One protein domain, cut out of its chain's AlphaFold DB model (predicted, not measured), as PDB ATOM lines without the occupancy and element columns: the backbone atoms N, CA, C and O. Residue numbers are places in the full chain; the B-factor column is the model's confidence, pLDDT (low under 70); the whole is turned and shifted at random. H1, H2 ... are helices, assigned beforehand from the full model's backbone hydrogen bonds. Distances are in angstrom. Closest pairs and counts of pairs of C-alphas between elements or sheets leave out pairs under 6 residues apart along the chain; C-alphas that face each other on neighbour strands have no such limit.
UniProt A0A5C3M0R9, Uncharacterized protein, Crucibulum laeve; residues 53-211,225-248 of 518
ATOM      1  N   SER A  53     208.791 199.287 170.818       93.56
ATOM      2  CA  SER A  53     207.890 200.365 171.229       93.56
ATOM      3  C   SER A  53     208.644 201.585 171.778       93.56
ATOM      4  O   SER A  53     208.362 202.710 171.362       93.56
ATOM      5  N   GLU A  54     209.665 201.379 172.616       90.75
ATOM      6  CA  GLU A  54     210.526 202.447 173.142       90.75
ATOM      7  C   GLU A  54     211.258 203.175 172.008       90.75
ATOM      8  O   GLU A  54     211.274 204.406 171.950       90.75
ATOM      9  N   HIS A  55     211.790 202.410 171.051       92.31
ATOM     10  CA  HIS A  55     212.456 202.927 169.857       92.31
ATOM     11  C   HIS A  55     211.536 203.855 169.044       92.31
ATOM     12  O   HIS A  55     211.932 204.957 168.654       92.31
ATOM     13  N   LEU A  56     210.280 203.452 168.819       93.44
ATOM     14  CA  LEU A  56     209.302 204.264 168.087       93.44
ATOM     15  C   LEU A  56     208.908 205.538 168.843       93.44
ATOM     16  O   LEU A  56     208.778 206.599 168.226       93.44
ATOM     17  N   VAL A  57     208.747 205.464 170.167       94.81
ATOM     18  CA  VAL A  57     208.433 206.635 171.001       94.81
ATOM     19  C   VAL A  57     209.575 207.653 170.954       94.81
ATOM     20  O   VAL A  57     209.324 208.838 170.719       94.81
ATOM     21  N   ILE A  58     210.825 207.201 171.093       94.81
ATOM     22  CA  ILE A  58     212.012 208.065 171.015       94.81
ATOM     23  C   ILE A  58     212.137 208.693 169.625       94.81
ATOM     24  O   ILE A  58     212.356 209.901 169.516       94.81
ATOM     25  N   LEU A  59     211.943 207.914 168.555       92.50
ATOM     26  CA  LEU A  59     211.960 208.435 167.187       92.50
ATOM     27  C   LEU A  59     210.899 209.510 166.973       92.50
ATOM     28  O   LEU A  59     211.208 210.576 166.444       92.50
ATOM     29  N   LYS A  60     209.660 209.267 167.410       94.81
ATOM     30  CA  LYS A  60     208.572 210.241 167.288       94.81
ATOM     31  C   LYS A  60     208.888 211.531 168.051       94.81
ATOM     32  O   LYS A  60     208.638 212.620 167.532       94.81
ATOM     33  N   ARG A  61     209.475 211.415 169.248       94.69
ATOM     34  CA  ARG A  61     209.942 212.558 170.053       94.69
ATOM     35  C   ARG A  61     211.024 213.337 169.301       94.69
ATOM     36  O   ARG A  61     210.859 214.535 169.101       94.69
ATOM     37  N   LEU A  62     212.056 212.666 168.781       93.62
ATOM     38  CA  LEU A  62     213.132 213.284 167.992       93.62
ATOM     39  C   LEU A  62     212.634 213.968 166.714       93.62
ATOM     40  O   LEU A  62     213.091 215.062 166.395       93.62
ATOM     41  N   VAL A  63     211.683 213.371 165.993       93.44
ATOM     42  CA  VAL A  63     211.072 213.995 164.806       93.44
ATOM     43  C   VAL A  63     210.310 215.262 165.199       93.44
ATOM     44  O   VAL A  63     210.471 216.304 164.570       93.44
ATOM     45  N   SER A  64     209.529 215.214 166.283       94.50
ATOM     46  CA  SER A  64     208.820 216.399 166.779       94.50
ATOM     47  C   SER A  64     209.764 217.502 167.269       94.50
ATOM     48  O   SER A  64     209.417 218.676 167.152       94.50
ATOM     49  N   ILE A  65     210.900 217.126 167.862       93.50
ATOM     50  CA  ILE A  65     211.956 218.038 168.306       93.50
ATOM     51  C   ILE A  65     212.589 218.698 167.079       93.50
ATOM     52  O   ILE A  65     212.511 219.911 166.923       93.50
ATOM     53  N   THR A  66     213.159 217.902 166.173       91.62
ATOM     54  CA  THR A  66     213.920 218.386 165.007       91.62
ATOM     55  C   THR A  66     213.117 219.317 164.104       91.62
ATOM     56  O   THR A  66     213.671 220.298 163.623       91.62
ATOM     57  N   ALA A  67     211.808 219.094 163.949       91.56
ATOM     58  CA  ALA A  67     210.926 219.968 163.170       91.56
ATOM     59  C   ALA A  67     210.763 221.396 163.735       91.56
ATOM     60  O   ALA A  67     210.184 222.251 163.070       91.56
ATOM     61  N   ARG A  68     211.207 221.654 164.971       90.69
ATOM     62  CA  ARG A  68     211.056 222.943 165.671       90.69
ATOM     63  C   ARG A  68     212.379 223.647 165.966       90.69
ATOM     64  O   ARG A  68     212.348 224.741 166.517       90.69
ATOM     65  N   PHE A  69     213.514 223.023 165.665       89.50
ATOM     66  CA  PHE A  69     214.824 223.631 165.889       89.50
ATOM     67  C   PHE A  69     215.220 224.528 164.709       89.50
ATOM     68  O   PHE A  69     214.919 224.175 163.567       89.50
ATOM     69  N   PRO A  70     215.936 225.640 164.956       91.62
ATOM     70  CA  PRO A  70     216.392 226.156 166.259       91.62
ATOM     71  C   PRO A  70     215.284 226.880 167.054       91.62
ATOM     72  O   PRO A  70     214.417 227.527 166.474       91.62
ATOM     73  N   CYS A  71     215.331 226.800 168.389       93.19
ATOM     74  CA  CYS A  71     214.410 227.549 169.264       93.19
ATOM     75  C   CYS A  71     214.899 228.986 169.467       93.19
ATOM     76  O   CYS A  71     216.109 229.214 169.458       93.19
ATOM     77  N   ARG A  72     214.006 229.948 169.715       95.62
ATOM     78  CA  ARG A  72     214.411 231.302 170.130       95.62
ATOM     79  C   ARG A  72     214.421 231.403 171.652       95.62
ATOM     80  O   ARG A  72     213.585 230.793 172.308       95.62
ATOM     81  N   ASP A  73     215.334 232.193 172.209       94.94
ATOM     82  CA  ASP A  73     215.426 232.437 173.658       94.94
ATOM     83  C   ASP A  73     214.197 233.193 174.203       94.94
ATOM     84  O   ASP A  73     213.890 233.126 175.392       94.94
ATOM     85  N   GLU A  74     213.470 233.894 173.328       95.56
ATOM     86  CA  GLU A  74     212.217 234.589 173.644       95.56
ATOM     87  C   GLU A  74     211.034 233.621 173.846       95.56
ATOM     88  O   GLU A  74     210.022 233.982 174.455       95.56
ATOM     89  N   ASP A  75     211.150 232.372 173.375       93.50
ATOM     90  CA  ASP A  75     210.079 231.381 173.430       93.50
ATOM     91  C   ASP A  75     209.938 230.779 174.837       93.50
ATOM     92  O   ASP A  75     210.283 229.630 175.114       93.50
ATOM     93  N   THR A  76     209.299 231.516 175.742       93.06
ATOM     94  CA  THR A  76     209.033 231.084 177.131       93.06
ATOM     95  C   THR A  76     207.991 229.962 177.267       93.06
ATOM     96  O   THR A  76     207.562 229.610 178.371       93.06
ATOM     97  N   SER A  77     207.560 229.353 176.159       95.31
ATOM     98  CA  SER A  77     206.550 228.302 176.194       95.31
ATOM     99  C   SER A  77     207.050 227.086 176.990       95.31
ATOM    100  O   SER A  77     208.132 226.547 176.745       95.31
ATOM    101  N   LYS A  78     206.210 226.558 177.894       94.94
ATOM    102  CA  LYS A  78     206.494 225.299 178.620       94.94
ATOM    103  C   LYS A  78     206.834 224.142 177.672       94.94
ATOM    104  O   LYS A  78     207.517 223.198 178.062       94.94
ATOM    105  N   LYS A  79     206.351 224.210 176.427       94.88
ATOM    106  CA  LYS A  79     206.634 223.234 175.379       94.88
ATOM    107  C   LYS A  79     208.095 223.280 174.923       94.88
ATOM    108  O   LYS A  79     208.671 222.213 174.761       94.88
ATOM    109  N   VAL A  80     208.688 224.464 174.756       94.69
ATOM    110  CA  VAL A  80     210.108 224.623 174.388       94.69
ATOM    111  C   VAL A  80     211.019 224.164 175.523       94.69
ATOM    112  O   VAL A  80     211.948 223.404 175.275       94.69
ATOM    113  N   LEU A  81     210.696 224.512 176.775       94.94
ATOM    114  CA  LEU A  81     211.458 224.042 177.941       94.94
ATOM    115  C   LEU A  81     211.467 222.512 178.051       94.94
ATOM    116  O   LEU A  81     212.528 221.918 178.225       94.94
ATOM    117  N   ARG A  82     210.300 221.868 177.893       95.69
ATOM    118  CA  ARG A  82     210.217 220.401 177.841       95.69
ATOM    119  C   ARG A  82     211.032 219.856 176.678       95.69
ATOM    120  O   ARG A  82     211.885 219.017 176.887       95.69
ATOM    121  N   MET A  83     210.853 220.401 175.479       96.19
ATOM    122  CA  MET A  83     211.586 219.959 174.295       96.19
ATOM    123  C   MET A  83     213.113 220.049 174.463       96.19
ATOM    124  O   MET A  83     213.825 219.154 174.025       96.19
ATOM    125  N   MET A  84     213.625 221.096 175.115       96.94
ATOM    126  CA  MET A  84     215.056 221.224 175.395       96.94
ATOM    127  C   MET A  84     215.522 220.240 176.473       96.94
ATOM    128  O   MET A  84     216.567 219.616 176.315       96.94
ATOM    129  N   SER A  85     214.724 220.041 177.528       96.75
ATOM    130  CA  SER A  85     214.969 218.993 178.525       96.75
ATOM    131  C   SER A  85     215.036 217.609 177.873       96.75
ATOM    132  O   SER A  85     215.924 216.827 178.195       96.75
ATOM    133  N   ASP A  86     214.140 217.329 176.926       96.88
ATOM    134  CA  ASP A  86     214.096 216.085 176.160       96.88
ATOM    135  C   ASP A  86     215.368 215.891 175.322       96.88
ATOM    136  O   ASP A  86     215.909 214.791 175.248       96.88
ATOM    137  N   VAL A  87     215.862 216.958 174.684       97.62
ATOM    138  CA  VAL A  87     217.106 216.925 173.899       97.62
ATOM    139  C   VAL A  87     218.313 216.657 174.790       97.62
ATOM    140  O   VAL A  87     219.143 215.819 174.444       97.62
ATOM    141  N   VAL A  88     218.403 217.332 175.937       97.69
ATOM    142  CA  VAL A  88     219.494 217.132 176.899       97.69
ATOM    143  C   VAL A  88     219.452 215.717 177.483       97.69
ATOM    144  O   VAL A  88     220.489 215.064 177.567       97.69
ATOM    145  N   GLU A  89     218.262 215.202 177.804       96.94
ATOM    146  CA  GLU A  89     218.062 213.819 178.244       96.94
ATOM    147  C   GLU A  89     218.567 212.831 177.182       96.94
ATOM    148  O   GLU A  89     219.407 211.983 177.483       96.94
ATOM    149  N   LEU A  90     218.139 212.989 175.924       97.25
ATOM    150  CA  LEU A  90     218.550 212.137 174.801       97.25
ATOM    151  C   LEU A  90     220.049 212.223 174.478       97.25
ATOM    152  O   LEU A  90     220.602 211.295 173.882       97.25
ATOM    153  N   ALA A  91     220.708 213.317 174.862       97.56
ATOM    154  CA  ALA A  91     222.147 213.498 174.719       97.56
ATOM    155  C   ALA A  91     222.963 212.780 175.813       97.56
ATOM    156  O   ALA A  91     224.180 212.663 175.658       97.56
ATOM    157  N   ARG A  92     222.336 212.264 176.884       96.94
ATOM    158  CA  ARG A  92     223.060 211.628 177.996       96.94
ATOM    159  C   ARG A  92     223.841 210.385 177.539       96.94
ATOM    160  O   ARG A  92     223.297 209.511 176.849       96.94
ATOM    161  N   PRO A  93     225.122 210.271 177.920       93.06
ATOM    162  CA  PRO A  93     225.951 209.124 177.576       93.06
ATOM    163  C   PRO A  93     225.449 207.854 178.277       93.06
ATOM    164  O   PRO A  93     225.021 207.882 179.424       93.06
ATOM    165  N   GLY A  94     225.466 206.722 177.566       92.81
ATOM    166  CA  GLY A  94     225.067 205.412 178.104       92.81
ATOM    167  C   GLY A  94     223.557 205.161 178.210       92.81
ATOM    168  O   GLY A  94     223.158 204.002 178.228       92.81
ATOM    169  N   LEU A  95     222.720 206.205 178.211       94.19
ATOM    170  CA  LEU A  95     221.270 206.059 178.396       94.19
ATOM    171  C   LEU A  95     220.525 205.680 177.106       94.19
ATOM    172  O   LEU A  95     219.562 204.919 177.143       94.19
ATOM    173  N   TYR A  96     220.984 206.180 175.955       95.00
ATOM    174  CA  TYR A  96     220.347 205.944 174.657       95.00
ATOM    175  C   TYR A  96     221.329 205.403 173.609       95.00
ATOM    176  O   TYR A  96     222.526 205.712 173.654       95.00
ATOM    177  N   PRO A  97     220.840 204.648 172.601       92.62
ATOM    178  CA  PRO A  97     221.632 204.263 171.440       92.62
ATOM    179  C   PRO A  97     222.353 205.449 170.786       92.62
ATOM    180  O   PRO A  97     221.779 206.526 170.598       92.62
ATOM    181  N   LYS A  98     223.598 205.222 170.342       91.19
ATOM    182  CA  LYS A  98     224.483 206.246 169.748       91.19
ATOM    183  C   LYS A  98     223.825 207.055 168.620       91.19
ATOM    184  O   LYS A  98     224.124 208.232 168.456       91.19
ATOM    185  N   GLN A  99     222.921 206.440 167.858       91.88
ATOM    186  CA  GLN A  99     222.197 207.094 166.765       91.88
ATOM    187  C   GLN A  99     221.304 208.243 167.259       91.88
ATOM    188  O   GLN A  99     221.296 209.316 166.662       91.88
ATOM    189  N   TYR A 100     220.581 208.043 168.362       94.38
ATOM    190  CA  TYR A 100     219.714 209.066 168.950       94.38
ATOM    191  C   TYR A 100     220.514 210.150 169.639       94.38
ATOM    192  O   TYR A 100     220.253 211.331 169.419       94.38
ATOM    193  N   ARG A 101     221.541 209.739 170.389       95.44
ATOM    194  CA  ARG A 101     222.455 210.663 171.053       95.44
ATOM    195  C   ARG A 101     223.120 211.596 170.052       95.44
ATOM    196  O   ARG A 101     223.120 212.805 170.237       95.44
ATOM    197  N   SER A 102     223.609 211.050 168.938       91.88
ATOM    198  CA  SER A 102     224.206 211.844 167.864       91.88
ATOM    199  C   SER A 102     223.216 212.851 167.269       91.88
ATOM    200  O   SER A 102     223.592 213.997 167.037       91.88
ATOM    201  N   LYS A 103     221.945 212.475 167.074       93.19
ATOM    202  CA  LYS A 103     220.906 213.412 166.613       93.19
ATOM    203  C   LYS A 103     220.620 214.513 167.637       93.19
ATOM    204  O   LYS A 103     220.566 215.676 167.255       93.19
ATOM    205  N   ALA A 104     220.505 214.167 168.919       96.12
ATOM    206  CA  ALA A 104     220.298 215.135 169.994       96.12
ATOM    207  C   ALA A 104     221.474 216.120 170.122       96.12
ATOM    208  O   ALA A 104     221.260 217.329 170.150       96.12
ATOM    209  N   LEU A 105     222.717 215.627 170.089       95.62
ATOM    210  CA  LEU A 105     223.923 216.463 170.106       95.62
ATOM    211  C   LEU A 105     223.984 217.422 168.912       95.62
ATOM    212  O   LEU A 105     224.385 218.570 169.067       95.62
ATOM    213  N   ARG A 106     223.530 217.002 167.727       92.38
ATOM    214  CA  ARG A 106     223.429 217.904 166.569       92.38
ATOM    215  C   ARG A 106     222.380 219.000 166.770       92.38
ATOM    216  O   ARG A 106     222.626 220.133 166.367       92.38
ATOM    217  N   CYS A 107     221.246 218.703 167.412       94.12
ATOM    218  CA  CYS A 107     220.277 219.736 167.799       94.12
ATOM    219  C   CYS A 107     220.896 220.740 168.781       94.12
ATOM    220  O   CYS A 107     220.700 221.944 168.621       94.12
ATOM    221  N   ILE A 108     221.685 220.259 169.748       96.31
ATOM    222  CA  ILE A 108     222.432 221.111 170.683       96.31
ATOM    223  C   ILE A 108     223.419 222.011 169.927       96.31
ATOM    224  O   ILE A 108     223.413 223.221 170.132       96.31
ATOM    225  N   LEU A 109     224.211 221.455 169.005       93.62
ATOM    226  CA  LEU A 109     225.159 222.225 168.190       93.62
ATOM    227  C   LEU A 109     224.481 223.295 167.336       93.62
ATOM    228  O   LEU A 109     224.986 224.410 167.243       93.62
ATOM    229  N   LEU A 110     223.328 222.988 166.739       93.12
ATOM    230  CA  LEU A 110     222.549 223.967 165.981       93.12
ATOM    231  C   LEU A 110     222.050 225.109 166.885       93.12
ATOM    232  O   LEU A 110     222.109 226.283 166.516       93.12
ATOM    233  N   GLN A 111     221.606 224.781 168.098       94.94
ATOM    234  CA  GLN A 111     221.184 225.772 169.088       94.94
ATOM    235  C   GLN A 111     222.352 226.671 169.538       94.94
ATOM    236  O   GLN A 111     222.197 227.885 169.669       94.94
ATOM    237  N   ILE A 112     223.537 226.086 169.715       94.94
ATOM    238  CA  ILE A 112     224.782 226.805 170.005       94.94
ATOM    239  C   ILE A 112     225.155 227.732 168.840       94.94
ATOM    240  O   ILE A 112     225.385 228.917 169.067       94.94
ATOM    241  N   ALA A 113     225.140 227.233 167.600       92.06
ATOM    242  CA  ALA A 113     225.475 228.005 166.398       92.06
ATOM    243  C   ALA A 113     224.601 229.254 166.236       92.06
ATOM    244  O   ALA A 113     225.085 230.329 165.899       92.06
ATOM    245  N   THR A 114     223.310 229.136 166.552       92.69
ATOM    246  CA  THR A 114     222.357 230.260 166.492       92.69
ATOM    247  C   THR A 114     222.480 231.256 167.649       92.69
ATOM    248  O   THR A 114     221.826 232.309 167.624       92.69
ATOM    249  N   ARG A 115     223.334 230.955 168.641       93.56
ATOM    250  CA  ARG A 115     223.557 231.710 169.887       93.56
ATOM    251  C   ARG A 115     222.312 231.827 170.782       93.56
ATOM    252  O   ARG A 115     222.305 232.626 171.712       93.56
ATOM    253  N   GLN A 116     221.279 231.021 170.532       95.19
ATOM    254  CA  GLN A 116     220.032 230.996 171.305       95.19
ATOM    255  C   GLN A 116     220.141 229.974 172.448       95.19
ATOM    256  O   GLN A 116     219.566 228.892 172.410       95.19
ATOM    257  N   THR A 117     220.994 230.232 173.434       96.75
ATOM    258  CA  THR A 117     221.449 229.186 174.367       96.75
ATOM    259  C   THR A 117     220.767 229.206 175.729       96.75
ATOM    260  O   THR A 117     221.093 228.370 176.567       96.75
ATOM    261  N   VAL A 118     219.825 230.118 175.993       96.50
ATOM    262  CA  VAL A 118     219.244 230.296 177.339       96.50
ATOM    263  C   VAL A 118     218.540 229.025 177.812       96.50
ATOM    264  O   VAL A 118     218.817 228.527 178.905       96.50
ATOM    265  N   HIS A 119     217.682 228.442 176.974       96.50
ATOM    266  CA  HIS A 119     216.976 227.209 177.331       96.50
ATOM    267  C   HIS A 119     217.916 226.005 177.449       96.50
ATOM    268  O   HIS A 119     217.699 225.141 178.298       96.50
ATOM    269  N   LEU A 120     218.960 225.955 176.617       97.31
ATOM    270  CA  LEU A 120     219.957 224.886 176.640       97.31
ATOM    271  C   LEU A 120     220.774 224.918 177.935       97.31
ATOM    272  O   LEU A 120     220.931 223.880 178.572       97.31
ATOM    273  N   VAL A 121     221.240 226.103 178.348       97.31
ATOM    274  CA  VAL A 121     221.946 226.290 179.624       97.31
ATOM    275  C   VAL A 121     221.069 225.793 180.771       97.31
ATOM    276  O   VAL A 121     221.515 224.952 181.542       97.31
ATOM    277  N   ASN A 122     219.798 226.204 180.831       96.12
ATOM    278  CA  ASN A 122     218.879 225.743 181.877       96.12
ATOM    279  C   ASN A 122     218.714 224.214 181.892       96.12
ATOM    280  O   ASN A 122     218.734 223.612 182.961       96.12
ATOM    281  N   GLY A 123     218.595 223.578 180.722       96.38
ATOM    282  CA  GLY A 123     218.505 222.120 180.623       96.38
ATOM    283  C   GLY A 123     219.761 221.406 181.134       96.38
ATOM    284  O   GLY A 123     219.659 220.419 181.857       96.38
ATOM    285  N   LEU A 124     220.944 221.925 180.802       97.38
ATOM    286  CA  LEU A 124     222.228 221.346 181.206       97.38
ATOM    287  C   LEU A 124     222.523 221.506 182.701       97.38
ATOM    288  O   LEU A 124     223.167 220.639 183.284       97.38
ATOM    289  N   LEU A 125     222.023 222.566 183.339       96.88
ATOM    290  CA  LEU A 125     222.188 222.788 184.782       96.88
ATOM    291  C   LEU A 125     221.459 221.755 185.651       96.88
ATOM    292  O   LEU A 125     221.756 221.644 186.839       96.88
ATOM    293  N   HIS A 126     220.519 220.999 185.081       96.38
ATOM    294  CA  HIS A 126     219.838 219.908 185.777       96.38
ATOM    295  C   HIS A 126     220.618 218.585 185.758       96.38
ATOM    296  O   HIS A 126     220.213 217.638 186.434       96.38
ATOM    297  N   LEU A 127     221.712 218.499 184.997       96.62
ATOM    298  CA  LEU A 127     222.544 217.303 184.926       96.62
ATOM    299  C   LEU A 127     223.526 217.211 186.094       96.62
ATOM    300  O   LEU A 127     223.902 218.206 186.715       96.62
ATOM    301  N   GLN A 128     223.994 215.991 186.353       96.44
ATOM    302  CA  GLN A 128     225.150 215.785 187.218       96.44
ATOM    303  C   GLN A 128     226.427 216.281 186.524       96.44
ATOM    304  O   GLN A 128     226.526 216.257 185.297       96.44
ATOM    305  N   VAL A 129     227.419 216.704 187.313       95.69
ATOM    306  CA  VAL A 129     228.672 217.299 186.809       95.69
ATOM    307  C   VAL A 129     229.395 216.366 185.830       95.69
ATOM    308  O   VAL A 129     229.831 216.821 184.775       95.69
ATOM    309  N   ASP A 130     229.445 215.064 186.119       94.88
ATOM    310  CA  ASP A 130     230.110 214.075 185.259       94.88
ATOM    311  C   ASP A 130     229.411 213.901 183.904       94.88
ATOM    312  O   ASP A 130     230.061 213.719 182.873       94.88
ATOM    313  N   GLU A 131     228.079 213.970 183.889       95.94
ATOM    314  CA  GLU A 131     227.280 213.864 182.665       95.94
ATOM    315  C   GLU A 131     227.391 215.131 181.829       95.94
ATOM    316  O   GLU A 131     227.540 215.056 180.608       95.94
ATOM    317  N   LEU A 132     227.359 216.289 182.496       97.12
ATOM    318  CA  LEU A 132     227.598 217.578 181.869       97.12
ATOM    319  C   LEU A 132     228.966 217.576 181.187       97.12
ATOM    320  O   LEU A 132     229.040 217.826 179.990       97.12
ATOM    321  N   MET A 133     230.026 217.218 181.915       95.81
ATOM    322  CA  MET A 133     231.390 217.136 181.386       95.81
ATOM    323  C   MET A 133     231.469 216.240 180.141       95.81
ATOM    324  O   MET A 133     232.039 216.646 179.132       95.81
ATOM    325  N   GLN A 134     230.859 215.050 180.168       94.25
ATOM    326  CA  GLN A 134     230.862 214.136 179.018       94.25
ATOM    327  C   GLN A 134     230.129 214.712 177.799       94.25
ATOM    328  O   GLN A 134     230.627 214.608 176.679       94.25
ATOM    329  N   ILE A 135     228.970 215.349 178.002       96.81
ATOM    330  CA  ILE A 135     228.227 216.001 176.914       96.81
ATOM    331  C   ILE A 135     229.038 217.161 176.332       96.81
ATOM    332  O   ILE A 135     229.135 217.280 175.111       96.81
ATOM    333  N   LEU A 136     229.639 217.999 177.181       96.75
ATOM    334  CA  LEU A 136     230.468 219.119 176.737       96.75
ATOM    335  C   LEU A 136     231.692 218.630 175.954       96.75
ATOM    336  O   LEU A 136     231.975 219.181 174.894       96.75
ATOM    337  N   ALA A 137     232.355 217.562 176.401       92.75
ATOM    338  CA  ALA A 137     233.479 216.967 175.681       92.75
ATOM    339  C   ALA A 137     233.055 216.454 174.292       92.75
ATOM    340  O   ALA A 137     233.732 216.715 173.296       92.75
ATOM    341  N   GLU A 138     231.898 215.784 174.183       93.31
ATOM    342  CA  GLU A 138     231.359 215.362 172.882       93.31
ATOM    343  C   GLU A 138     231.030 216.562 171.978       93.31
ATOM    344  O   GLU A 138     231.323 216.520 170.782       93.31
ATOM    345  N   ILE A 139     230.476 217.646 172.531       93.69
ATOM    346  CA  ILE A 139     230.214 218.894 171.796       93.69
ATOM    347  C   ILE A 139     231.520 219.490 171.259       93.69
ATOM    348  O   ILE A 139     231.589 219.819 170.076       93.69
ATOM    349  N   MET A 140     232.565 219.588 172.084       90.44
ATOM    350  CA  MET A 140     233.861 220.145 171.675       90.44
ATOM    351  C   MET A 140     234.503 219.328 170.555       90.44
ATOM    352  O   MET A 140     234.921 219.894 169.546       90.44
ATOM    353  N   VAL A 141     234.504 217.996 170.678       87.25
ATOM    354  CA  VAL A 141     234.999 217.102 169.620       87.25
ATOM    355  C   VAL A 141     234.225 217.321 168.322       87.25
ATOM    356  O   VAL A 141     234.827 217.419 167.255       87.25
ATOM    357  N   LEU A 142     232.896 217.434 168.387       86.69
ATOM    358  CA  LEU A 142     232.081 217.673 167.196       86.69
ATOM    359  C   LEU A 142     232.350 219.042 166.553       86.69
ATOM    360  O   LEU A 142     232.278 219.134 165.331       86.69
ATOM    361  N   CYS A 143     232.699 220.065 167.336       84.50
ATOM    362  CA  CYS A 143     233.096 221.382 166.828       84.50
ATOM    363  C   CYS A 143     234.490 221.392 166.183       84.50
ATOM    364  O   CYS A 143     234.735 222.186 165.277       84.50
ATOM    365  N   MET A 144     235.405 220.529 166.635       80.00
ATOM    366  CA  MET A 144     236.744 220.380 166.045       80.00
ATOM    367  C   MET A 144     236.733 219.549 164.755       80.00
ATOM    368  O   MET A 144     237.616 219.688 163.903       80.00
ATOM    369  N   LEU A 145     235.767 218.636 164.616       77.69
ATOM    370  CA  LEU A 145     235.682 217.754 163.459       77.69
ATOM    371  C   LEU A 145     235.202 218.508 162.206       77.69
ATOM    372  O   LEU A 145     234.356 219.397 162.290       77.69
ATOM    373  N   PRO A 146     235.672 218.122 161.005       69.44
ATOM    374  CA  PRO A 146     235.160 218.692 159.767       69.44
ATOM    375  C   PRO A 146     233.644 218.472 159.644       69.44
ATOM    376  O   PRO A 146     233.131 217.397 159.968       69.44
ATOM    377  N   ASN A 147     232.934 219.445 159.057       68.44
ATOM    378  CA  ASN A 147     231.476 219.427 158.837       68.44
ATOM    379  C   ASN A 147     230.958 218.250 157.971       68.44
ATOM    380  O   ASN A 147     229.779 218.200 157.620       68.44
ATOM    381  N   SER A 148     231.811 217.296 157.583       65.06
ATOM    382  CA  SER A 148     231.446 216.065 156.875       65.06
ATOM    383  C   SER A 148     230.563 215.118 157.692       65.06
ATOM    384  O   SER A 148     229.945 214.232 157.112       65.06
ATOM    385  N   HIS A 149     230.494 215.283 159.015       65.56
ATOM    386  CA  HIS A 149     229.723 214.400 159.900       65.56
ATOM    387  C   HIS A 149     228.288 214.876 160.183       65.56
ATOM    388  O   HIS A 149     227.526 214.164 160.849       65.56
ATOM    389  N   LEU A 150     227.905 216.058 159.694       67.69
ATOM    390  CA  LEU A 150     226.546 216.589 159.808       67.69
ATOM    391  C   LEU A 150     225.663 216.023 158.686       67.69
ATOM    392  O   LEU A 150     226.074 215.972 157.527       67.69
ATOM    393  N   GLU A 151     224.441 215.602 159.029       74.75
ATOM    394  CA  GLU A 151     223.405 215.284 158.033       74.75
ATOM    395  C   GLU A 151     223.157 216.503 157.139       74.75
ATOM    396  O   GLU A 151     223.179 217.632 157.626       74.75
ATOM    397  N   SER A 152     222.919 216.285 155.842       74.06
ATOM    398  CA  SER A 152     222.844 217.357 154.839       74.06
ATOM    399  C   SER A 152     221.859 218.471 155.204       74.06
ATOM    400  O   SER A 152     222.185 219.638 155.005       74.06
ATOM    401  N   SER A 153     220.708 218.128 155.792       75.06
ATOM    402  CA  SER A 153     219.681 219.091 156.213       75.06
ATOM    403  C   SER A 153     220.102 219.947 157.412       75.06
ATOM    404  O   SER A 153     219.886 221.153 157.416       75.06
ATOM    405  N   LEU A 154     220.731 219.351 158.427       72.06
ATOM    406  CA  LEU A 154     221.227 220.092 159.592       72.06
ATOM    407  C   LEU A 154     222.492 220.877 159.258       72.06
ATOM    408  O   LEU A 154     222.726 221.936 159.828       72.06
ATOM    409  N   LYS A 155     223.298 220.368 158.323       79.62
ATOM    410  CA  LYS A 155     224.516 221.021 157.856       79.62
ATOM    411  C   LYS A 155     224.204 222.363 157.205       79.62
ATOM    412  O   LYS A 155     224.890 223.324 157.525       79.62
ATOM    413  N   SER A 156     223.191 222.443 156.336       83.75
ATOM    414  CA  SER A 156     222.816 223.718 155.712       83.75
ATOM    415  C   SER A 156     222.349 224.728 156.752       83.75
ATOM    416  O   SER A 156     222.860 225.836 156.759       83.75
ATOM    417  N   SER A 157     221.481 224.334 157.691       82.31
ATOM    418  CA  SER A 157     221.018 225.242 158.751       82.31
ATOM    419  C   SER A 157     222.132 225.658 159.713       82.31
ATOM    420  O   SER A 157     222.147 226.789 160.182       82.31
ATOM    421  N   TYR A 158     223.071 224.758 160.014       83.00
ATOM    422  CA  TYR A 158     224.234 225.063 160.847       83.00
ATOM    423  C   TYR A 158     225.182 226.044 160.149       83.00
ATOM    424  O   TYR A 158     225.583 227.034 160.754       83.00
ATOM    425  N   LEU A 159     225.500 225.802 158.874       84.12
ATOM    426  CA  LEU A 159     226.341 226.696 158.078       84.12
ATOM    427  C   LEU A 159     225.673 228.056 157.877       84.12
ATOM    428  O   LEU A 159     226.311 229.066 158.124       84.12
ATOM    429  N   GLU A 160     224.384 228.090 157.546       86.25
ATOM    430  CA  GLU A 160     223.612 229.329 157.411       86.25
ATOM    431  C   GLU A 160     223.579 230.122 158.729       86.25
ATOM    432  O   GLU A 160     223.742 231.343 158.737       86.25
ATOM    433  N   ALA A 161     223.432 229.439 159.870       82.25
ATOM    434  CA  ALA A 161     223.467 230.076 161.186       82.25
ATOM    435  C   ALA A 161     224.834 230.697 161.514       82.25
ATOM    436  O   ALA A 161     224.877 231.744 162.158       82.25
ATOM    437  N   ILE A 162     225.928 230.070 161.074       81.12
ATOM    438  CA  ILE A 162     227.284 230.600 161.249       81.12
ATOM    439  C   ILE A 162     227.523 231.754 160.274       81.12
ATOM    440  O   ILE A 162     227.770 232.874 160.712       81.12
ATOM    441  N   GLU A 163     227.349 231.512 158.975       80.56
ATOM    442  CA  GLU A 163     227.649 232.456 157.891       80.56
ATOM    443  C   GLU A 163     226.843 233.758 157.989       80.56
ATOM    444  O   GLU A 163     227.345 234.825 157.632       80.56
ATOM    445  N   SER A 164     225.601 233.697 158.483       76.19
ATOM    446  CA  SER A 164     224.723 234.874 158.582       76.19
ATOM    447  C   SER A 164     225.129 235.876 159.663       76.19
ATOM    448  O   SER A 164     224.765 237.050 159.560       76.19
ATOM    449  N   LYS A 165     225.851 235.444 160.704       65.12
ATOM    450  CA  LYS A 165     226.177 236.288 161.868       65.12
ATOM    451  C   LYS A 165     227.666 236.518 162.057       65.12
ATOM    452  O   LYS A 165     228.046 237.584 162.527       65.12
ATOM    453  N   ASP A 166     228.482 235.549 161.679       57.91
ATOM    454  CA  ASP A 166     229.925 235.601 161.806       57.91
ATOM    455  C   ASP A 166     230.520 235.095 160.492       57.91
ATOM    456  O   ASP A 166     230.414 233.922 160.148       57.91
ATOM    457  N   ARG A 167     231.245 235.956 159.768       58.47
ATOM    458  CA  ARG A 167     232.190 235.465 158.742       58.47
ATOM    459  C   ARG A 167     233.319 234.623 159.366       58.47
ATOM    460  O   ARG A 167     234.155 234.095 158.642       58.47
ATOM    461  N   ALA A 168     233.352 234.549 160.696       55.97
ATOM    462  CA  ALA A 168     234.305 233.808 161.490       55.97
ATOM    463  C   ALA A 168     233.920 232.324 161.636       55.97
ATOM    464  O   ALA A 168     232.767 231.909 161.558       55.97
ATOM    465  N   GLN A 169     234.956 231.527 161.862       67.12
ATOM    466  CA  GLN A 169     234.974 230.070 161.901       67.12
ATOM    467  C   GLN A 169     233.895 229.413 162.803       67.12
ATOM    468  O   GLN A 169     233.541 229.956 163.854       67.12
ATOM    469  N   PRO A 170     233.453 228.175 162.477       74.88
ATOM    470  CA  PRO A 170     232.337 227.446 163.117       74.88
ATOM    471  C   PRO A 170     232.427 227.251 164.641       74.88
ATOM    472  O   PRO A 170     231.433 226.948 165.299       74.88
ATOM    473  N   ILE A 171     233.616 227.411 165.214       85.69
ATOM    474  CA  ILE A 171     233.907 227.146 166.624       85.69
ATOM    475  C   ILE A 171     233.538 228.317 167.553       85.69
ATOM    476  O   ILE A 171     233.326 228.096 168.743       85.69
ATOM    477  N   GLY A 172     233.412 229.545 167.032       86.38
ATOM    478  CA  GLY A 172     233.148 230.744 167.843       86.38
ATOM    479  C   GLY A 172     231.897 230.648 168.724       86.38
ATOM    480  O   GLY A 172     232.013 230.773 169.943       86.38
ATOM    481  N   PRO A 173     230.723 230.299 168.167       90.19
ATOM    482  CA  PRO A 173     229.510 230.124 168.963       90.19
ATOM    483  C   PRO A 173     229.641 229.061 170.065       90.19
ATOM    484  O   PRO A 173     229.042 229.201 171.130       90.19
ATOM    485  N   CYS A 174     230.433 228.006 169.833       91.69
ATOM    486  CA  CYS A 174     230.696 226.980 170.843       91.69
ATOM    487  C   CYS A 174     231.506 227.542 172.002       91.69
ATOM    488  O   CYS A 174     231.159 227.316 173.156       91.69
ATOM    489  N   VAL A 175     232.560 228.288 171.698       89.88
ATOM    490  CA  VAL A 175     233.401 228.920 172.707       89.88
ATOM    491  C   VAL A 175     232.587 229.915 173.539       89.88
ATOM    492  O   VAL A 175     232.576 229.806 174.764       89.88
ATOM    493  N   ASP A 176     231.799 230.784 172.904       89.62
ATOM    494  CA  ASP A 176     230.921 231.734 173.604       89.62
ATOM    495  C   ASP A 176     229.899 231.024 174.506       89.62
ATOM    496  O   ASP A 176     229.630 231.446 175.634       89.62
ATOM    497  N   PHE A 177     229.342 229.908 174.031       94.56
ATOM    498  CA  PHE A 177     228.441 229.076 174.820       94.56
ATOM    499  C   PHE A 177     229.130 228.462 176.046       94.56
ATOM    500  O   PHE A 177     228.581 228.535 177.147       94.56
ATOM    501  N   MET A 178     230.328 227.896 175.875       94.50
ATOM    502  CA  MET A 178     231.115 227.336 176.979       94.50
ATOM    503  C   MET A 178     231.448 228.415 178.005       94.50
ATOM    504  O   MET A 178     231.295 228.188 179.203       94.50
ATOM    505  N   CYS A 179     231.798 229.615 177.541       90.44
ATOM    506  CA  CYS A 179     232.051 230.754 178.410       90.44
ATOM    507  C   CYS A 179     230.805 231.146 179.206       90.44
ATOM    508  O   CYS A 179     230.866 231.314 180.424       90.44
ATOM    509  N   LYS A 180     229.645 231.242 178.550       92.88
ATOM    510  CA  LYS A 180     228.367 231.534 179.212       92.88
ATOM    511  C   LYS A 180     228.013 230.483 180.267       92.88
ATOM    512  O   LYS A 180     227.536 230.838 181.340       92.88
ATOM    513  N   LEU A 181     228.261 229.204 179.983       95.12
ATOM    514  CA  LEU A 181     228.010 228.108 180.919       95.12
ATOM    515  C   LEU A 181     228.985 228.125 182.108       95.12
ATOM    516  O   LEU A 181     228.574 227.905 183.249       95.12
ATOM    517  N   ALA A 182     230.257 228.437 181.859       92.81
ATOM    518  CA  ALA A 182     231.293 228.544 182.880       92.81
ATOM    519  C   ALA A 182     231.002 229.666 183.897       92.81
ATOM    520  O   ALA A 182     231.281 229.505 185.081       92.81
ATOM    521  N   HIS A 183     230.358 230.758 183.469       91.44
ATOM    522  CA  HIS A 183     229.949 231.856 184.354       91.44
ATOM    523  C   HIS A 183     228.788 231.524 185.305       91.44
ATOM    524  O   HIS A 183     228.516 232.308 186.212       91.44
ATOM    525  N   VAL A 184     228.065 230.411 185.115       94.38
ATOM    526  CA  VAL A 184     226.865 230.139 185.924       94.38
ATOM    527  C   VAL A 184     227.223 229.806 187.374       94.38
ATOM    528  O   VAL A 184     226.624 230.357 188.295       94.38
ATOM    529  N   ASN A 185     228.153 228.874 187.597       93.62
ATOM    530  CA  ASN A 185     228.625 228.504 188.930       93.62
ATOM    531  C   ASN A 185     229.980 227.769 188.879       93.62
ATOM    532  O   ASN A 185     230.482 227.397 187.821       93.62
ATOM    533  N   LYS A 186     230.567 227.511 190.054       92.31
ATOM    534  CA  LYS A 186     231.868 226.832 190.190       92.31
ATOM    535  C   LYS A 186     231.894 225.422 189.582       92.31
ATOM    536  O   LYS A 186     232.904 225.020 189.009       92.31
ATOM    537  N   ASN A 187     230.792 224.680 189.683       93.50
ATOM    538  CA  ASN A 187     230.718 223.308 189.177       93.50
ATOM    539  C   ASN A 187     230.669 223.285 187.647       93.50
ATOM    540  O   ASN A 187     231.345 222.464 187.033       93.50
ATOM    541  N   THR A 188     229.908 224.193 187.028       94.81
ATOM    542  CA  THR A 188     229.872 224.316 185.567       94.81
ATOM    543  C   THR A 188     231.198 224.808 185.016       94.81
ATOM    544  O   THR A 188     231.635 224.299 183.992       94.81
ATOM    545  N   PHE A 189     231.874 225.728 185.710       92.44
ATOM    546  CA  PHE A 189     233.225 226.146 185.344       92.44
ATOM    547  C   PHE A 189     234.203 224.964 185.328       92.44
ATOM    548  O   PHE A 189     234.865 224.741 184.317       92.44
ATOM    549  N   SER A 190     234.245 224.163 186.405       90.62
ATOM    550  CA  SER A 190     235.086 222.956 186.444       90.62
ATOM    551  C   SER A 190     234.721 221.996 185.317       90.62
ATOM    552  O   SER A 190     235.604 221.578 184.582       90.62
ATOM    553  N   ALA A 191     233.429 221.714 185.114       94.44
ATOM    554  CA  ALA A 191     232.977 220.809 184.060       94.44
ATOM    555  C   ALA A 191     233.384 221.281 182.657       94.44
ATOM    556  O   ALA A 191     233.777 220.461 181.835       94.44
ATOM    557  N   VAL A 192     233.303 222.585 182.376       93.88
ATOM    558  CA  VAL A 192     233.712 223.174 181.091       93.88
ATOM    559  C   VAL A 192     235.224 223.051 180.884       93.88
ATOM    560  O   VAL A 192     235.662 222.693 179.791       93.88
ATOM    561  N   LEU A 193     236.026 223.310 181.920       88.56
ATOM    562  CA  LEU A 193     237.477 223.124 181.849       88.56
ATOM    563  C   LEU A 193     237.855 221.652 181.684       88.56
ATOM    564  O   LEU A 193     238.662 221.318 180.822       88.56
ATOM    565  N   ASP A 194     237.251 220.771 182.479       88.06
ATOM    566  CA  ASP A 194     237.511 219.332 182.457       88.06
ATOM    567  C   ASP A 194     237.036 218.675 181.150       88.06
ATOM    568  O   ASP A 194     237.605 217.670 180.728       88.06
ATOM    569  N   ALA A 195     236.033 219.259 180.485       91.06
ATOM    570  CA  ALA A 195     235.554 218.832 179.173       91.06
ATOM    571  C   ALA A 195     236.511 219.170 178.017       91.06
ATOM    572  O   ALA A 195     236.351 218.610 176.932       91.06
ATOM    573  N   GLY A 196     237.492 220.048 178.242       87.44
ATOM    574  CA  GLY A 196     238.545 220.353 177.277       87.44
ATOM    575  C   GLY A 196     238.461 221.734 176.616       87.44
ATOM    576  O   GLY A 196     238.905 221.898 175.477       87.44
ATOM    577  N   LEU A 197     237.861 222.741 177.276       88.38
ATOM    578  CA  LEU A 197     237.772 224.100 176.712       88.38
ATOM    579  C   LEU A 197     239.164 224.674 176.409       88.38
ATOM    580  O   LEU A 197     239.338 225.384 175.422       88.38
ATOM    581  N   LEU A 198     240.155 224.355 177.243       82.25
ATOM    582  CA  LEU A 198     241.524 224.815 177.048       82.25
ATOM    583  C   LEU A 198     242.127 224.232 175.768       82.25
ATOM    584  O   LEU A 198     242.677 224.962 174.952       82.25
ATOM    585  N   GLU A 199     241.957 222.934 175.552       82.88
ATOM    586  CA  GLU A 199     242.379 222.230 174.349       82.88
ATOM    587  C   GLU A 199     241.667 222.772 173.112       82.88
ATOM    588  O   GLU A 199     242.285 222.899 172.060       82.88
ATOM    589  N   LEU A 200     240.388 223.140 173.238       83.81
ATOM    590  CA  LEU A 200     239.623 223.783 172.173       83.81
ATOM    591  C   LEU A 200     240.206 225.143 171.779       83.81
ATOM    592  O   LEU A 200     240.360 225.419 170.588       83.81
ATOM    593  N   ILE A 201     240.546 225.973 172.767       81.38
ATOM    594  CA  ILE A 201     241.146 227.290 172.540       81.38
ATOM    595  C   ILE A 201     242.547 227.141 171.939       81.38
ATOM    596  O   ILE A 201     242.840 227.769 170.928       81.38
ATOM    597  N   LEU A 202     243.387 226.267 172.498       75.19
ATOM    598  CA  LEU A 202     244.749 226.028 172.005       75.19
ATOM    599  C   LEU A 202     244.756 225.455 170.588       75.19
ATOM    600  O   LEU A 202     245.514 225.911 169.739       75.19
ATOM    601  N   TRP A 203     243.874 224.493 170.306       80.19
ATOM    602  CA  TRP A 203     243.708 223.947 168.960       80.19
ATOM    603  C   TRP A 203     243.334 225.035 167.949       80.19
ATOM    604  O   TRP A 203     243.816 225.017 166.814       80.19
ATOM    605  N   ARG A 204     242.487 225.988 168.357       77.12
ATOM    606  CA  ARG A 204     242.085 227.113 167.513       77.12
ATOM    607  C   ARG A 204     243.244 228.083 167.277       77.12
ATOM    608  O   ARG A 204     243.519 228.376 166.116       77.12
ATOM    609  N   SER A 205     243.912 228.544 168.336       70.19
ATOM    610  CA  SER A 205     245.057 229.463 168.235       70.19
ATOM    611  C   SER A 205     246.123 228.922 167.283       70.19
ATOM    612  O   SER A 205     246.592 229.633 166.391       70.19
ATOM    613  N   HIS A 206     246.397 227.622 167.383       67.69
ATOM    614  CA  HIS A 206     247.365 226.954 166.528       67.69
ATOM    615  C   HIS A 206     246.954 226.984 165.052       67.69
ATOM    616  O   HIS A 206     247.757 227.305 164.177       67.69
ATOM    617  N   ARG A 207     245.685 226.676 164.754       69.88
ATOM    618  CA  ARG A 207     245.174 226.698 163.376       69.88
ATOM    619  C   ARG A 207     245.164 228.088 162.755       69.88
ATOM    620  O   ARG A 207     245.382 228.215 161.553       69.88
ATOM    621  N   GLU A 208     244.896 229.122 163.542       66.38
ATOM    622  CA  GLU A 208     244.920 230.503 163.051       66.38
ATOM    623  C   GLU A 208     246.342 230.944 162.682       66.38
ATOM    624  O   GLU A 208     246.531 231.582 161.643       66.38
ATOM    625  N   SER A 209     247.349 230.530 163.461       60.81
ATOM    626  CA  SER A 209     248.764 230.759 163.139       60.81
ATOM    627  C   SER A 209     249.122 230.223 161.745       60.81
ATOM    628  O   SER A 209     249.685 230.948 160.923       60.81
ATOM    629  N   GLU A 210     248.683 229.003 161.416       60.78
ATOM    630  CA  GLU A 210     248.901 228.389 160.100       60.78
ATOM    631  C   GLU A 210     248.248 229.183 158.960       60.78
ATOM    632  O   GLU A 210     248.901 229.482 157.963       60.78
ATOM    633  N   LEU A 211     246.975 229.565 159.105       61.34
ATOM    634  CA  LEU A 211     246.216 230.290 158.073       61.34
ATOM    635  C   LEU A 211     246.749 231.708 157.819       61.34
ATOM    636  O   LEU A 211     246.706 232.198 156.683       61.34
ATOM    637  N   VAL A 225     237.182 236.408 169.518       60.84
ATOM    638  CA  VAL A 225     236.614 235.186 170.129       60.84
ATOM    639  C   VAL A 225     237.585 234.585 171.141       60.84
ATOM    640  O   VAL A 225     237.205 234.156 172.233       60.84
ATOM    641  N   CYS A 226     238.868 234.564 170.793       63.66
ATOM    642  CA  CYS A 226     239.902 234.165 171.731       63.66
ATOM    643  C   CYS A 226     239.965 235.174 172.886       63.66
ATOM    644  O   CYS A 226     239.953 234.759 174.042       63.66
ATOM    645  N   SER A 227     239.903 236.484 172.610       67.62
ATOM    646  CA  SER A 227     239.918 237.498 173.669       67.62
ATOM    647  C   SER A 227     238.730 237.385 174.620       67.62
ATOM    648  O   SER A 227     238.956 237.437 175.816       67.62
ATOM    649  N   SER A 228     237.499 237.139 174.152       66.62
ATOM    650  CA  SER A 228     236.339 236.975 175.049       66.62
ATOM    651  C   SER A 228     236.468 235.756 175.975       66.62
ATOM    652  O   SER A 228     236.076 235.798 177.142       66.62
ATOM    653  N   SER A 229     237.073 234.679 175.476       69.06
ATOM    654  CA  SER A 229     237.365 233.465 176.251       69.06
ATOM    655  C   SER A 229     238.449 233.698 177.291       69.06
ATOM    656  O   SER A 229     238.383 233.199 178.412       69.06
ATOM    657  N   PHE A 230     239.459 234.474 176.917       69.25
ATOM    658  CA  PHE A 230     240.535 234.859 177.813       69.25
ATOM    659  C   PHE A 230     240.075 235.899 178.832       69.25
ATOM    660  O   PHE A 230     240.482 235.823 179.986       69.25
ATOM    661  N   ASP A 231     239.159 236.788 178.458       72.06
ATOM    662  CA  ASP A 231     238.510 237.730 179.361       72.06
ATOM    663  C   ASP A 231     237.642 236.989 180.374       72.06
ATOM    664  O   ASP A 231     237.672 237.342 181.548       72.06
ATOM    665  N   LEU A 232     236.937 235.917 179.990       69.75
ATOM    666  CA  LEU A 232     236.301 235.005 180.950       69.75
ATOM    667  C   LEU A 232     237.334 234.475 181.952       69.75
ATOM    668  O   LEU A 232     237.103 234.536 183.158       69.75
ATOM    669  N   LEU A 233     238.457 233.931 181.476       67.56
ATOM    670  CA  LEU A 233     239.480 233.343 182.349       67.56
ATOM    671  C   LEU A 233     240.132 234.396 183.259       67.56
ATOM    672  O   LEU A 233     240.427 234.110 184.418       67.56
ATOM    673  N   ALA A 234     240.301 235.622 182.765       67.56
ATOM    674  CA  ALA A 234     240.889 236.736 183.499       67.56
ATOM    675  C   ALA A 234     239.912 237.373 184.505       67.56
ATOM    676  O   ALA A 234     240.308 237.705 185.621       67.56
ATOM    677  N   SER A 235     238.636 237.519 184.134       67.62
ATOM    678  CA  SER A 235     237.565 238.118 184.956       67.62
ATOM    679  C   SER A 235     236.929 237.144 185.952       67.62
ATOM    680  O   SER A 235     236.120 237.539 186.793       67.62
ATOM    681  N   SER A 236     237.307 235.872 185.869       71.31
ATOM    682  CA  SER A 236     236.869 234.809 186.762       71.31
ATOM    683  C   SER A 236     237.181 235.119 188.232       71.31
ATOM    684  O   SER A 236     238.217 235.698 188.559       71.31
ATOM    685  N   SER A 237     236.284 234.709 189.137       79.12
ATOM    686  CA  SER A 237     236.474 234.892 190.581       79.12
ATOM    687  C   SER A 237     237.761 234.201 191.076       79.12
ATOM    688  O   SER A 237     238.236 233.265 190.426       79.12
ATOM    689  N   PRO A 238     238.325 234.592 192.237       80.38
ATOM    690  CA  PRO A 238     239.556 233.986 192.761       80.38
ATOM    691  C   PRO A 238     239.484 232.455 192.862       80.38
ATOM    692  O   PRO A 238     240.448 231.758 192.557       80.38
ATOM    693  N   ASP A 239     238.312 231.920 193.207       73.38
ATOM    694  CA  ASP A 239     238.045 230.481 193.260       73.38
ATOM    695  C   ASP A 239     238.170 229.794 191.895       73.38
ATOM    696  O   ASP A 239     238.633 228.657 191.806       73.38
ATOM    697  N   LEU A 240     237.727 230.463 190.830       71.81
ATOM    698  CA  LEU A 240     237.802 229.960 189.462       71.81
ATOM    699  C   LEU A 240     239.232 230.067 188.920       71.81
ATOM    700  O   LEU A 240     239.714 229.132 188.283       71.81
ATOM    701  N   GLN A 241     239.942 231.152 189.248       77.25
ATOM    702  CA  GLN A 241     241.373 231.280 188.963       77.25
ATOM    703  C   GLN A 241     242.183 230.181 189.664       77.25
ATOM    704  O   GLN A 241     243.107 229.629 189.074       77.25
ATOM    705  N   GLN A 242     241.813 229.808 190.892       80.44
ATOM    706  CA  GLN A 242     242.438 228.692 191.601       80.44
ATOM    707  C   GLN A 242     242.170 227.350 190.906       80.44
ATOM    708  O   GLN A 242     243.114 226.593 190.686       80.44
ATOM    709  N   ILE A 243     240.924 227.064 190.496       76.50
ATOM    710  CA  ILE A 243     240.602 225.853 189.715       76.50
ATOM    711  C   ILE A 243     241.420 225.818 188.423       76.50
ATOM    712  O   ILE A 243     241.969 224.778 188.059       76.50
ATOM    713  N   TRP A 244     241.525 226.955 187.739       73.38
ATOM    714  CA  TRP A 244     242.340 227.090 186.542       73.38
ATOM    715  C   TRP A 244     243.811 226.764 186.819       73.38
ATOM    716  O   TRP A 244     244.370 225.890 186.159       73.38
ATOM    717  N   LYS A 245     244.428 227.380 187.836       76.31
ATOM    718  CA  LYS A 245     245.819 227.098 188.235       76.31
ATOM    719  C   LYS A 245     246.030 225.627 188.602       76.31
ATOM    720  O   LYS A 245     247.007 225.010 188.178       76.31
ATOM    721  N   GLU A 246     245.102 225.030 189.345       77.06
ATOM    722  CA  GLU A 246     245.128 223.601 189.680       77.06
ATOM    723  C   GLU A 246     245.030 222.718 188.436       77.06
ATOM    724  O   GLU A 246     245.710 221.697 188.334       77.06
ATOM    725  N   ARG A 247     244.208 223.097 187.458       70.19
ATOM    726  CA  ARG A 247     244.052 222.317 186.234       70.19
ATOM    727  C   ARG A 247     245.270 222.443 185.331       70.19
ATOM    728  O   ARG A 247     245.782 221.419 184.881       70.19
ATOM    729  N   VAL A 248     245.777 223.657 185.126       67.12
ATOM    730  CA  VAL A 248     247.013 223.885 184.371       67.12
ATOM    731  C   VAL A 248     248.166 223.121 185.020       67.12
ATOM    732  O   VAL A 248     248.874 222.401 184.328       67.12
TER     733      VAL A 248
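Overview. This is residues 53 to 211 and 225 to 248 of the 518 residues of an uncharacterized protein of Crucibulum laeve (UniProt A0A5C3M0R9). Eleven helices are stacked roughly in chain order along the longest axis, from H1 at one end to H10 and H11 at the other, with H6 folding back beside H3. H5 and H7 run nearly antiparallel close to the middle, and the last part of H9, residues 206 to 211, sticks out from the body. The printed part has 183 residues with eleven named helices, H1 to H11 in order along the chain, and no named strand; the class is all helix. It is compact, with a radius of gyration of the C-alphas of 16.3 A, and spans 49 by 36 by 31 A.

Along the chain. H1 is residues 53 to 66, 20.0 A from first to last C-alpha, and C-alpha 53 is at (207.890, 200.365, 171.229). H2 is residues 78 to 90, 18.3 A long. H3, residues 98 to 113, measures 22.0 A, and H4 is the short helix of residues 118 to 124. H5 is residues 129 to 144, 22.5 A long, with C-alpha 144 at (236.744, 220.380, 166.045). H6 is residues 152 to 163, H7 residues 172 to 182 and H8 residues 186 to 194. H9 is residues 197 to 211, 21.4 A long. H10 is residues 225 to 235 and H11 residues 238 to 248, with C-alpha 248 at (247.013, 223.885, 184.371).

Arrangement. H3 and H7 are the hubs, touching four helices each. H3 touches H1 with residues 100 to 107 alone, at a shallow tilt of 16 degrees, the same way; the closest C-alphas are those of Thr 66 and Cys 107, 7.1 A apart. H2 touches H3 with residues 87 to 90 alone, at a steep tilt of 51 degrees, the closest C-alphas being those of Val 87 and Ala 104 at 5.4 A. H1 and H2 only just touch, with 3 pairs of C-alphas within 8 A. H2 also touches H4, where the C-alphas of Ser 85 and Gly 123 come closest at 5.2 A. H3 touches H6 with residues 106 to 113 alone, at a shallow tilt of 22 degrees, Leu 110 and Tyr 158 having the closest C-alphas at 5.5 A. H3 and H7 touch about perpendicular, at 84 degrees, with the closest C-alphas those of Ala 113 and Pro 173, 5.2 A apart. H7 and H8 form a helical hairpin, their closest C-alphas being those of Ala 182 and Phe 189 at 3.9 A. H5, H7 and H9 are a bundle of three helices, up and down, each running against the one before it; H5 and H7 are close but not clearly touching, and H9 only just touches each of the other two, with 3 pairs of C-alphas within 8 A. H5 touches H8 with residues 129 to 136 alone, closest at the C-alphas of Met 133 and Ala 191, 4.8 A apart. H7 touches H10 at a shallow tilt of 14 degrees, the C-alphas of Gly 172 and Val 225 being closest at 6.1 A. H8 touches H11 at a shallow tilt of 20 degrees, closest at the C-alphas of Lys 186 and Leu 240, 6.7 A apart. H1 and H11 are apart, for instance. Every O i to N i+4 pair is within hydrogen-bond range in H1, H2, H3, H4, H5, H7, H8, H9, H10 and H11; in H6 it is 7 of 8.

Size, cuts and confidence. The two C-alphas farthest apart are those of Ser 53 and Ser 209, 51.6 A. Residues 212 to 224 are not printed, and C-alphas 211 and 225 stand 16.2 A apart across this cut, which lies in the link from H9 to H10. The link from H1 to H2, 11 residues, is long. The mean pLDDT of the printed part is 86.2; 27 residues are under 70, namely 146 to 150, 165 to 169, 206 to 211, 225 to 230, 232 to 235 and 248.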